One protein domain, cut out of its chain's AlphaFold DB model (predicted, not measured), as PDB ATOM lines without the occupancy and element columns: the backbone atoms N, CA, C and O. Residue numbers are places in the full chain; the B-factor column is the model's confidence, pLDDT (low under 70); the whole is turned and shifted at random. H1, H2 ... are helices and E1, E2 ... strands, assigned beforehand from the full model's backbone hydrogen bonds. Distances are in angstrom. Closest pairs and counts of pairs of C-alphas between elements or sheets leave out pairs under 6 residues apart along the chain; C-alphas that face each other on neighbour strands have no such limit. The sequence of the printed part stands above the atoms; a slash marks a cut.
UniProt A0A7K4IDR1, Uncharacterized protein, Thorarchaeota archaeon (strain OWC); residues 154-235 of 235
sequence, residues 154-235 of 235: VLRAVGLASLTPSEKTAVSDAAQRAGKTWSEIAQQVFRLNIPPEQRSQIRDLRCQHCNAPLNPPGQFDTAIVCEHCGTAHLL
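What this domain is: This is residues 154 to 235 of the 235 residues of an uncharacterized protein of Thorarchaeota archaeon (strain OWC) (UniProt A0A7K4IDR1). Little regular structure: a small twisted sheet of four short strands has H1 packed over E4 and E3 on one face, while short H2 and the long unnamed stretch 200 to 222 lie farther out. The 82 printed residues, 31 in named elements, run E1 H1 E2 H2 E3 E4, class mixed; the mixed sheet's order is E1 E2 E4 E3. The whole is compact, radius of gyration of the C-alphas 11.4 A, spanning 31 by 24 by 20 A.

Where its parts are: E1, residues 156 to 159, begins at C-alpha (49.241, -38.450, -3.693). H1, residues 165 to 177, is 18.6 A long. E2 is 188 to 191, H2 196 to 199, E3 223 to 225. E4, 232 to 234, ends at C-alpha (46.003, -41.669, 4.897).

How they stand to each other: E1 and E2 are antiparallel, N 158 to O 189 2.8 A. E2 and E4 are parallel, N 234 to O 190 2.8 A. E3 and E4 form an antiparallel hairpin, N 233 to O 224 2.7 A. H1 and sheet make two layers, a helix on one face: height 7.7 A, slantwise, 45 degrees to E3 on the local plane; closest C-alphas, Ala 174 and Ile 224, 5.3 A. Every O i to N i+4 pair in H1 is within hydrogen-bond range; H2 is too short for one. H2 is not on the sheet and is apart from H1.

The domain as a whole: The C-alphas farthest apart, Ser 183 and Glu 197, are 32.0 A apart. The printed part has no cut; H2 to E3 is a long link. Mean pLDDT of the printed part is 70.3, with 42 residues under 70, among them 192 to 213.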
ATOM      1  N   VAL A 154      55.720 -41.840  -2.533       40.56
ATOM      2  CA  VAL A 154      54.515 -41.445  -3.303       40.56
ATOM      3  C   VAL A 154      53.418 -40.704  -2.508       40.56
ATOM      4  O   VAL A 154      52.363 -41.259  -2.207       40.56
ATOM      5  N   LEU A 155      53.633 -39.415  -2.232       46.25
ATOM      6  CA  LEU A 155      52.578 -38.518  -1.753       46.25
ATOM      7  C   LEU A 155      51.572 -38.249  -2.882       46.25
ATOM      8  O   LEU A 155      51.890 -37.551  -3.845       46.25
ATOM      9  N   ARG A 156      50.348 -38.779  -2.776       50.81
ATOM     10  CA  ARG A 156      49.241 -38.450  -3.693       50.81
ATOM     11  C   ARG A 156      48.187 -37.655  -2.932       50.81
ATOM     12  O   ARG A 156      47.487 -38.212  -2.088       50.81
ATOM     13  N   ALA A 157      48.085 -36.358  -3.223       54.19
ATOM     14  CA  ALA A 157      46.954 -35.552  -2.780       54.19
ATOM     15  C   ALA A 157      45.714 -35.984  -3.574       54.19
ATOM     16  O   ALA A 157      45.715 -35.969  -4.807       54.19
ATOM     17  N   VAL A 158      44.676 -36.418  -2.870       57.56
ATOM     18  CA  VAL A 158      43.415 -36.889  -3.438       57.56
ATOM     19  C   VAL A 158      42.268 -36.081  -2.838       57.56
ATOM     20  O   VAL A 158      42.294 -35.713  -1.664       57.56
ATOM     21  N   GLY A 159      41.265 -35.748  -3.648       56.69
ATOM     22  CA  GLY A 159      40.075 -35.070  -3.133       56.69
ATOM     23  C   GLY A 159      39.265 -36.014  -2.245       56.69
ATOM     24  O   GLY A 159      39.188 -37.209  -2.532       56.69
ATOM     25  N   LEU A 160      38.596 -35.486  -1.219       59.56
ATOM     26  CA  LEU A 160      37.703 -36.254  -0.330       59.56
ATOM     27  C   LEU A 160      36.675 -37.123  -1.084       59.56
ATOM     28  O   LEU A 160      36.331 -38.221  -0.649       59.56
ATOM     29  N   ALA A 161      36.213 -36.658  -2.248       60.75
ATOM     30  CA  ALA A 161      35.276 -37.389  -3.101       60.75
ATOM     31  C   ALA A 161      35.861 -38.684  -3.694       60.75
ATOM     32  O   ALA A 161      35.111 -39.615  -3.970       60.75
ATOM     33  N   SER A 162      37.183 -38.753  -3.864       65.88
ATOM     34  CA  SER A 162      37.885 -39.891  -4.474       65.88
ATOM     35  C   SER A 162      38.293 -40.987  -3.486       65.88
ATOM     36  O   SER A 162      38.900 -41.977  -3.890       65.88
ATOM     37  N   LEU A 163      37.956 -40.814  -2.205       71.50
ATOM     38  CA  LEU A 163      38.194 -41.819  -1.178       71.50
ATOM     39  C   LEU A 163      37.228 -42.998  -1.313       71.50
ATOM     40  O   LEU A 163      36.023 -42.807  -1.523       71.50
ATOM     41  N   THR A 164      37.742 -44.209  -1.119       77.94
ATOM     42  CA  THR A 164      36.906 -45.403  -0.955       77.94
ATOM     43  C   THR A 164      36.082 -45.306   0.339       77.94
ATOM     44  O   THR A 164      36.407 -44.515   1.229       77.94
ATOM     45  N   PRO A 165      35.011 -46.106   0.501       78.88
ATOM     46  CA  PRO A 165      34.243 -46.125   1.748       78.88
ATOM     47  C   PRO A 165      35.104 -46.412   2.987       78.88
ATOM     48  O   PRO A 165      34.947 -45.734   3.996       78.88
ATOM     49  N   SER A 166      36.063 -47.340   2.892       81.75
ATOM     50  CA  SER A 166      36.974 -47.662   3.996       81.75
ATOM     51  C   SER A 166      37.926 -46.512   4.336       81.75
ATOM     52  O   SER A 166      38.162 -46.242   5.511       81.75
ATOM     53  N   GLU A 167      38.425 -45.784   3.334       80.81
ATOM     54  CA  GLU A 167      39.248 -44.588   3.548       80.81
ATOM     55  C   GLU A 167      38.442 -43.449   4.186       80.81
ATOM     56  O   GLU A 167      38.956 -42.737   5.045       80.81
ATOM     57  N   LYS A 168      37.167 -43.284   3.812       79.62
ATOM     58  CA  LYS A 168      36.283 -42.292   4.445       79.62
ATOM     59  C   LYS A 168      36.038 -42.619   5.914       79.62
ATOM     60  O   LYS A 168      36.114 -41.711   6.737       79.62
ATOM     61  N   THR A 169      35.804 -43.889   6.249       84.50
ATOM     62  CA  THR A 169      35.690 -44.341   7.644       84.50
ATOM     63  C   THR A 169      36.977 -44.062   8.416       84.50
ATOM     64  O   THR A 169      36.921 -43.414   9.454       84.50
ATOM     65  N   ALA A 170      38.141 -44.416   7.862       86.00
ATOM     66  CA  ALA A 170      39.433 -44.145   8.496       86.00
ATOM     67  C   ALA A 170      39.648 -42.650   8.786       86.00
ATOM     68  O   ALA A 170      40.075 -42.271   9.878       86.00
ATOM     69  N   VAL A 171      39.320 -41.788   7.821       84.12
ATOM     70  CA  VAL A 171      39.408 -40.329   7.977       84.12
ATOM     71  C   VAL A 171      38.401 -39.814   9.007       84.12
ATOM     72  O   VAL A 171      38.740 -38.922   9.780       84.12
ATOM     73  N   SER A 172      37.193 -40.377   9.057       82.94
ATOM     74  CA  SER A 172      36.164 -40.014  10.037       82.94
ATOM     75  C   SER A 172      36.593 -40.372  11.460       82.94
ATOM     76  O   SER A 172      36.512 -39.533  12.356       82.94
ATOM     77  N   ASP A 173      37.120 -41.579  11.663       84.44
ATOM     78  CA  ASP A 173      37.605 -42.033  12.968       84.44
ATOM     79  C   ASP A 173      38.795 -41.181  13.432       84.44
ATOM     80  O   ASP A 173      38.880 -40.779  14.594       84.44
ATOM     81  N   ALA A 174      39.707 -40.852  12.511       84.62
ATOM     82  CA  ALA A 174      40.834 -39.966  12.784       84.62
ATOM     83  C   ALA A 174      40.391 -38.524  13.085       84.62
ATOM     84  O   ALA A 174      40.972 -37.881  13.960       84.62
ATOM     85  N   ALA A 175      39.356 -38.020  12.410       82.06
ATOM     86  CA  ALA A 175      38.775 -36.710  12.695       82.06
ATOM     87  C   ALA A 175      38.160 -36.673  14.095       82.06
ATOM     88  O   ALA A 175      38.438 -35.743  14.848       82.06
ATOM     89  N   GLN A 176      37.421 -37.716  14.482       82.88
ATOM     90  CA  GLN A 176      36.847 -37.827  15.820       82.88
ATOM     91  C   GLN A 176      37.937 -37.831  16.903       82.88
ATOM     92  O   GLN A 176      37.803 -37.118  17.897       82.88
ATOM     93  N   ARG A 177      39.044 -38.562  16.693       82.38
ATOM     94  CA  ARG A 177      40.207 -38.537  17.604       82.38
ATOM     95  C   ARG A 177      40.844 -37.150  17.712       82.38
ATOM     96  O   ARG A 177      41.240 -36.755  18.800       82.38
ATOM     97  N   ALA A 178      40.902 -36.411  16.606       77.06
ATOM     98  CA  ALA A 178      41.422 -35.044  16.542       77.06
ATOM     99  C   ALA A 178      40.415 -33.968  17.012       77.06
ATOM    100  O   ALA A 178      40.687 -32.773  16.874       77.06
ATOM    101  N   GLY A 179      39.234 -34.361  17.512       78.25
ATOM    102  CA  GLY A 179      38.184 -33.432  17.938       78.25
ATOM    103  C   GLY A 179      37.567 -32.620  16.792       78.25
ATOM    104  O   GLY A 179      37.147 -31.485  17.005       78.25
ATOM    105  N   LYS A 180      37.547 -33.171  15.573       77.00
ATOM    106  CA  LYS A 180      37.024 -32.541  14.353       77.00
ATOM    107  C   LYS A 180      35.796 -33.268  13.824       77.00
ATOM    108  O   LYS A 180      35.684 -34.490  13.897       77.00
ATOM    109  N   THR A 181      34.898 -32.505  13.221       75.56
ATOM    110  CA  THR A 181      33.754 -33.016  12.464       75.56
ATOM    111  C   THR A 181      34.097 -33.169  10.983       75.56
ATOM    112  O   THR A 181      35.020 -32.535  10.475       75.56
ATOM    113  N   TRP A 182      33.321 -33.974  10.251       70.12
ATOM    114  CA  TRP A 182      33.525 -34.188   8.811       70.12
ATOM    115  C   TRP A 182      33.495 -32.887   7.990       70.12
ATOM    116  O   TRP A 182      34.234 -32.744   7.020       70.12
ATOM    117  N   SER A 183      32.683 -31.909   8.404       69.50
ATOM    118  CA  SER A 183      32.618 -30.574   7.793       69.50
ATOM    119  C   SER A 183      33.883 -29.736   7.984       69.50
ATOM    120  O   SER A 183      34.104 -28.793   7.229       69.50
ATOM    121  N   GLU A 184      34.702 -30.058   8.984       61.84
ATOM    122  CA  GLU A 184      35.959 -29.366   9.280       61.84
ATOM    123  C   GLU A 184      37.169 -30.042   8.630       61.84
ATOM    124  O   GLU A 184      38.287 -29.534   8.737       61.84
ATOM    125  N   ILE A 185      36.971 -31.177   7.953       69.88
ATOM    126  CA  ILE A 185      38.044 -31.858   7.236       69.88
ATOM    127  C   ILE A 185      38.349 -31.075   5.963       69.88
ATOM    128  O   ILE A 185      37.466 -30.800   5.146       69.88
ATOM    129  N   ALA A 186      39.619 -30.713   5.782       61.44
ATOM    130  CA  ALA A 186      40.055 -30.011   4.585       61.44
ATOM    131  C   ALA A 186      39.736 -30.862   3.347       61.44
ATOM    132  O   ALA A 186      39.962 -32.069   3.353       61.44
ATOM    133  N   GLN A 187      39.268 -30.229   2.263       59.59
ATOM    134  CA  GLN A 187      38.825 -30.903   1.027       59.59
ATOM    135  C   GLN A 187      39.884 -31.822   0.372       59.59
ATOM    136  O   GLN A 187      39.562 -32.613  -0.522       59.59
ATOM    137  N   GLN A 188      41.139 -31.714   0.813       61.19
ATOM    138  CA  GLN A 188      42.297 -32.450   0.330       61.19
ATOM    139  C   GLN A 188      42.783 -33.457   1.378       61.19
ATOM    140  O   GLN A 188      42.969 -33.118   2.547       61.19
ATOM    141  N   VAL A 189      43.034 -34.687   0.927       71.56
ATOM    142  CA  VAL A 189      43.577 -35.788   1.730       71.56
ATOM    143  C   VAL A 189      44.917 -36.214   1.148       71.56
ATOM    144  O   VAL A 189      45.048 -36.377  -0.065       71.56
ATOM    145  N   PHE A 190      45.922 -36.401   1.996       74.06
ATOM    146  CA  PHE A 190      47.263 -36.806   1.577       74.06
ATOM    147  C   PHE A 190      47.469 -38.293   1.841       74.06
ATOM    148  O   PHE A 190      47.328 -38.729   2.974       74.06
ATOM    149  N   ARG A 191      47.830 -39.088   0.831       74.31
ATOM    150  CA  ARG A 191      48.286 -40.469   1.057       74.31
ATOM    151  C   ARG A 191      49.778 -40.470   1.362       74.31
ATOM    152  O   ARG A 191      50.566 -40.086   0.503       74.31
ATOM    153  N   LEU A 192      50.145 -40.872   2.569       66.75
ATOM    154  CA  LEU A 192      51.504 -41.139   3.009       66.75
ATOM    155  C   LEU A 192      51.776 -42.619   2.757       66.75
ATOM    156  O   LEU A 192      51.091 -43.456   3.323       66.75
ATOM    157  N   ASN A 193      52.750 -42.961   1.919       64.50
ATOM    158  CA  ASN A 193      53.083 -44.366   1.694       64.50
ATOM    159  C   ASN A 193      54.133 -44.807   2.725       64.50
ATOM    160  O   ASN A 193      55.324 -44.872   2.418       64.50
ATOM    161  N   ILE A 194      53.699 -45.009   3.974       62.22
ATOM    162  CA  ILE A 194      54.578 -45.405   5.081       62.22
ATOM    163  C   ILE A 194      54.342 -46.889   5.382       62.22
ATOM    164  O   ILE A 194      53.249 -47.240   5.848       62.22
ATOM    165  N   PRO A 195      55.357 -47.756   5.188       62.62
ATOM    166  CA  PRO A 195      55.242 -49.168   5.527       62.62
ATOM    167  C   PRO A 195      54.817 -49.354   6.995       62.62
ATOM    168  O   PRO A 195      55.365 -48.660   7.862       62.62
ATOM    169  N   PRO A 196      53.858 -50.249   7.304       65.38
ATOM    170  CA  PRO A 196      53.338 -50.440   8.662       65.38
ATOM    171  C   PRO A 196      54.424 -50.613   9.733       65.38
ATOM    172  O   PRO A 196      54.337 -50.030  10.812       65.38
ATOM    173  N   GLU A 197      55.491 -51.341   9.409       63.34
ATOM    174  CA  GLU A 197      56.639 -51.618  10.273       63.34
ATOM    175  C   GLU A 197      57.487 -50.380  10.622       63.34
ATOM    176  O   GLU A 197      58.205 -50.389  11.621       63.34
ATOM    177  N   GLN A 198      57.387 -49.301   9.838       57.44
ATOM    178  CA  GLN A 198      58.117 -48.048  10.062       57.44
ATOM    179  C   GLN A 198      57.286 -46.999  10.809       57.44
ATOM    180  O   GLN A 198      57.850 -46.034  11.326       57.44
ATOM    181  N   ARG A 199      55.961 -47.177  10.920       61.09
ATOM    182  CA  ARG A 199      55.053 -46.185  11.531       61.09
ATOM    183  C   ARG A 199      55.378 -45.910  12.999       61.09
ATOM    184  O   ARG A 199      55.352 -44.761  13.424       61.09
ATOM    185  N   SER A 200      55.765 -46.943  13.747       57.47
ATOM    186  CA  SER A 200      56.145 -46.847  15.166       57.47
ATOM    187  C   SER A 200      57.455 -46.087  15.416       57.47
ATOM    188  O   SER A 200      57.739 -45.700  16.548       57.47
ATOM    189  N   GLN A 201      58.259 -45.868  14.372       53.03
ATOM    190  CA  GLN A 201      59.549 -45.179  14.460       53.03
ATOM    191  C   GLN A 201      59.433 -43.676  14.168       53.03
ATOM    192  O   GLN A 201      60.395 -42.930  14.357       53.03
ATOM    193  N   ILE A 202      58.259 -43.212  13.729       57.31
ATOM    194  CA  ILE A 202      58.027 -41.816  13.362       57.31
ATOM    195  C   ILE A 202      57.774 -40.997  14.625       57.31
ATOM    196  O   ILE A 202      56.713 -41.078  15.237       57.31
ATOM    197  N   ARG A 203      58.764 -40.185  15.002       53.59
ATOM    198  CA  ARG A 203      58.684 -39.299  16.176       53.59
ATOM    199  C   ARG A 203      58.219 -37.883  15.842       53.59
ATOM    200  O   ARG A 203      57.579 -37.257  16.673       53.59
ATOM    201  N   ASP A 204      58.480 -37.423  14.617       63.72
ATOM    202  CA  ASP A 204      58.259 -36.035  14.191       63.72
ATOM    203  C   ASP A 204      57.415 -35.952  12.907       63.72
ATOM    204  O   ASP A 204      57.834 -35.383  11.894       63.72
ATOM    205  N   LEU A 205      56.216 -36.539  12.917       67.81
ATOM    206  CA  LEU A 205      55.302 -36.397  11.784       67.81
ATOM    207  C   LEU A 205      54.745 -34.965  11.728       67.81
ATOM    208  O   LEU A 205      54.336 -34.400  12.742       67.81
ATOM    209  N   ARG A 206      54.702 -34.367  10.534       69.56
ATOM    210  CA  ARG A 206      54.168 -33.013  10.312       69.56
ATOM    211  C   ARG A 206      53.083 -32.999   9.247       69.56
ATOM    212  O   ARG A 206      53.122 -33.762   8.281       69.56
ATOM    213  N   CYS A 207      52.122 -32.101   9.431       67.81
ATOM    214  CA  CYS A 207      50.996 -31.914   8.531       67.81
ATOM    215  C   CYS A 207      51.496 -31.426   7.174       67.81
ATOM    216  O   CYS A 207      52.159 -30.393   7.093       67.81
ATOM    217  N   GLN A 208      51.127 -32.122   6.103       66.94
ATOM    218  CA  GLN A 208      51.556 -31.770   4.750       66.94
ATOM    219  C   GLN A 208      50.928 -30.456   4.261       66.94
ATOM    220  O   GLN A 208      51.465 -29.819   3.364       66.94
ATOM    221  N   HIS A 209      49.830 -30.010   4.882       64.38
ATOM    222  CA  HIS A 209      49.176 -28.746   4.548       64.38
ATOM    223  C   HIS A 209      49.703 -27.548   5.355       64.38
ATOM    224  O   HIS A 209      50.096 -26.545   4.762       64.38
ATOM    225  N   CYS A 210      49.727 -27.632   6.693       60.31
ATOM    226  CA  CYS A 210      50.068 -26.496   7.566       60.31
ATOM    227  C   CYS A 210      51.390 -26.644   8.340       60.31
ATOM    228  O   CYS A 210      51.738 -25.756   9.115       60.31
ATOM    229  N   ASN A 211      52.117 -27.754   8.167       60.41
ATOM    230  CA  ASN A 211      53.382 -28.071   8.847       60.41
ATOM    231  C   ASN A 211      53.319 -28.146  10.392       60.41
ATOM    232  O   ASN A 211      54.354 -28.286  11.055       60.41
ATOM    233  N   ALA A 212      52.115 -28.077  10.971       66.25
ATOM    234  CA  ALA A 212      51.890 -28.343  12.386       66.25
ATOM    235  C   ALA A 212      52.305 -29.787  12.726       66.25
ATOM    236  O   ALA A 212      52.190 -30.663  11.859       66.25
ATOM    237  N   PRO A 213      52.788 -30.049  13.952       68.94
ATOM    238  CA  PRO A 213      53.030 -31.414  14.402       68.94
ATOM    239  C   PRO A 213      51.744 -32.239  14.275       68.94
ATOM    240  O   PRO A 213      50.646 -31.745  14.540       68.94
ATOM    241  N   LEU A 214      51.884 -33.477  13.811       70.88
ATOM    242  CA  LEU A 214      50.818 -34.468  13.805       70.88
ATOM    243  C   LEU A 214      51.037 -35.426  14.962       70.88
ATOM    244  O   LEU A 214      52.170 -35.822  15.236       70.88
ATOM    245  N   ASN A 215      49.941 -35.840  15.592       70.69
ATOM    246  CA  ASN A 215      50.008 -36.929  16.549       70.69
ATOM    247  C   ASN A 215      50.482 -38.192  15.813       70.69
ATOM    248  O   ASN A 215      49.943 -38.500  14.742       70.69
ATOM    249  N   PRO A 216      51.501 -38.891  16.335       66.94
ATOM    250  CA  PRO A 216      51.981 -40.113  15.717       66.94
ATOM    251  C   PRO A 216      50.848 -41.149  15.684       66.94
ATOM    252  O   PRO A 216      50.077 -41.246  16.644       66.94
ATOM    253  N   PRO A 217      50.720 -41.909  14.586       67.50
ATOM    254  CA  PRO A 217      49.649 -42.882  14.460       67.50
ATOM    255  C   PRO A 217      49.894 -44.080  15.373       67.50
ATOM    256  O   PRO A 217      51.029 -44.536  15.533       67.50
ATOM    257  N   GLY A 218      48.819 -44.636  15.925       66.81
ATOM    258  CA  GLY A 218      48.846 -45.963  16.522       66.81
ATOM    259  C   GLY A 218      49.175 -47.039  15.482       66.81
ATOM    260  O   GLY A 218      49.058 -46.834  14.275       66.81
ATOM    261  N   GLN A 219      49.548 -48.231  15.949       67.06
ATOM    262  CA  GLN A 219      49.935 -49.354  15.082       67.06
ATOM    263  C   GLN A 219      48.850 -49.747  14.059       67.06
ATOM    264  O   GLN A 219      49.172 -50.209  12.967       67.06
ATOM    265  N   PHE A 220      47.577 -49.555  14.408       75.50
ATOM    266  CA  PHE A 220      46.424 -49.909  13.575       75.50
ATOM    267  C   PHE A 220      45.780 -48.703  12.892       75.50
ATOM    268  O   PHE A 220      44.798 -48.862  12.168       75.50
ATOM    269  N   ASP A 221      46.316 -47.501  13.108       75.19
ATOM    270  CA  ASP A 221      45.777 -46.309  12.479       75.19
ATOM    271  C   ASP A 221      46.112 -46.309  10.986       75.19
ATOM    272  O   ASP A 221      47.255 -46.494  10.561       75.19
ATOM    273  N   THR A 222      45.076 -46.082  10.187       80.00
ATOM    274  CA  THR A 222      45.131 -45.985   8.722       80.00
ATOM    275  C   THR A 222      44.963 -44.546   8.233       80.00
ATOM    276  O   THR A 222      45.084 -44.280   7.039       80.00
ATOM    277  N   ALA A 223      44.711 -43.602   9.149       84.94
ATOM    278  CA  ALA A 223      44.637 -42.177   8.864       84.94
ATOM    279  C   ALA A 223      44.976 -41.311  10.090       84.94
ATOM    280  O   ALA A 223      44.783 -41.726  11.234       84.94
ATOM    281  N   ILE A 224      45.410 -40.074   9.836       84.31
ATOM    282  CA  ILE A 224      45.631 -39.016  10.827       84.31
ATOM    283  C   ILE A 224      45.017 -37.713  10.325       84.31
ATOM    284  O   ILE A 224      45.257 -37.303   9.190       84.31
ATOM    285  N   VAL A 225      44.276 -37.012  11.180       83.06
ATOM    286  CA  VAL A 225      43.761 -35.671  10.884       83.06
ATOM    287  C   VAL A 225      44.547 -34.635  11.673       83.06
ATOM    288  O   VAL A 225      44.791 -34.782  12.866       83.06
ATOM    289  N   CYS A 226      44.963 -33.572  10.991       79.88
ATOM    290  CA  CYS A 226      45.626 -32.450  11.631       79.88
ATOM    291  C   CYS A 226      44.632 -31.662  12.489       79.88
ATOM    292  O   CYS A 226      43.710 -31.046  11.957       79.88
ATOM    293  N   GLU A 227      44.875 -31.587  13.793       82.31
ATOM    294  CA  GLU A 227      44.047 -30.814  14.730       82.31
ATOM    295  C   GLU A 227      43.996 -29.315  14.385       82.31
ATOM    296  O   GLU A 227      42.976 -28.651  14.571       82.31
ATOM    297  N   HIS A 228      45.080 -28.776  13.816       76.94
ATOM    298  CA  HIS A 228      45.186 -27.353  13.497       76.94
ATOM    299  C   HIS A 228      44.335 -26.935  12.289       76.94
ATOM    300  O   HIS A 228      43.746 -25.859  12.290       76.94
ATOM    301  N   CYS A 229      44.294 -27.747  11.228       69.12
ATOM    302  CA  CYS A 229      43.698 -27.347   9.943       69.12
ATOM    303  C   CYS A 229      42.731 -28.369   9.334       69.12
ATOM    304  O   CYS A 229      42.283 -28.176   8.208       69.12
ATOM    305  N   GLY A 230      42.457 -29.480  10.020       73.25
ATOM    306  CA  GLY A 230      41.535 -30.517   9.551       73.25
ATOM    307  C   GLY A 230      42.036 -31.326   8.352       73.25
ATOM    308  O   GLY A 230      41.287 -32.107   7.780       73.25
ATOM    309  N   THR A 231      43.291 -31.161   7.930       81.25
ATOM    310  CA  THR A 231      43.841 -31.932   6.807       81.25
ATOM    311  C   THR A 231      44.016 -33.398   7.182       81.25
ATOM    312  O   THR A 231      44.702 -33.705   8.159       81.25
ATOM    313  N   ALA A 232      43.443 -34.295   6.381       83.06
ATOM    314  CA  ALA A 232      43.561 -35.734   6.571       83.06
ATOM    315  C   ALA A 232      44.779 -36.317   5.838       83.06
ATOM    316  O   ALA A 232      45.112 -35.914   4.722       83.06
ATOM    317  N   HIS A 233      45.418 -37.300   6.466       83.88
ATOM    318  CA  HIS A 233      46.581 -38.021   5.968       83.88
ATOM    319  C   HIS A 233      46.308 -39.521   6.078       83.88
ATOM    320  O   HIS A 233      46.232 -40.037   7.185       83.88
ATOM    321  N   LEU A 234      46.125 -40.210   4.958       82.50
ATOM    322  CA  LEU A 234      46.003 -41.669   4.897       82.50
ATOM    323  C   LEU A 234      47.392 -42.305   4.988       82.50
ATOM    324  O   LEU A 234      48.334 -41.738   4.442       82.50
ATOM    325  N   LEU A 235      47.511 -43.454   5.654       78.00
ATOM    326  CA  LEU A 235      48.779 -44.136   5.938       78.00
ATOM    327  C   LEU A 235      48.916 -45.469   5.216       78.00
ATOM    328  O   LEU A 235      47.965 -46.283   5.286       78.00
TER     329      LEU A 235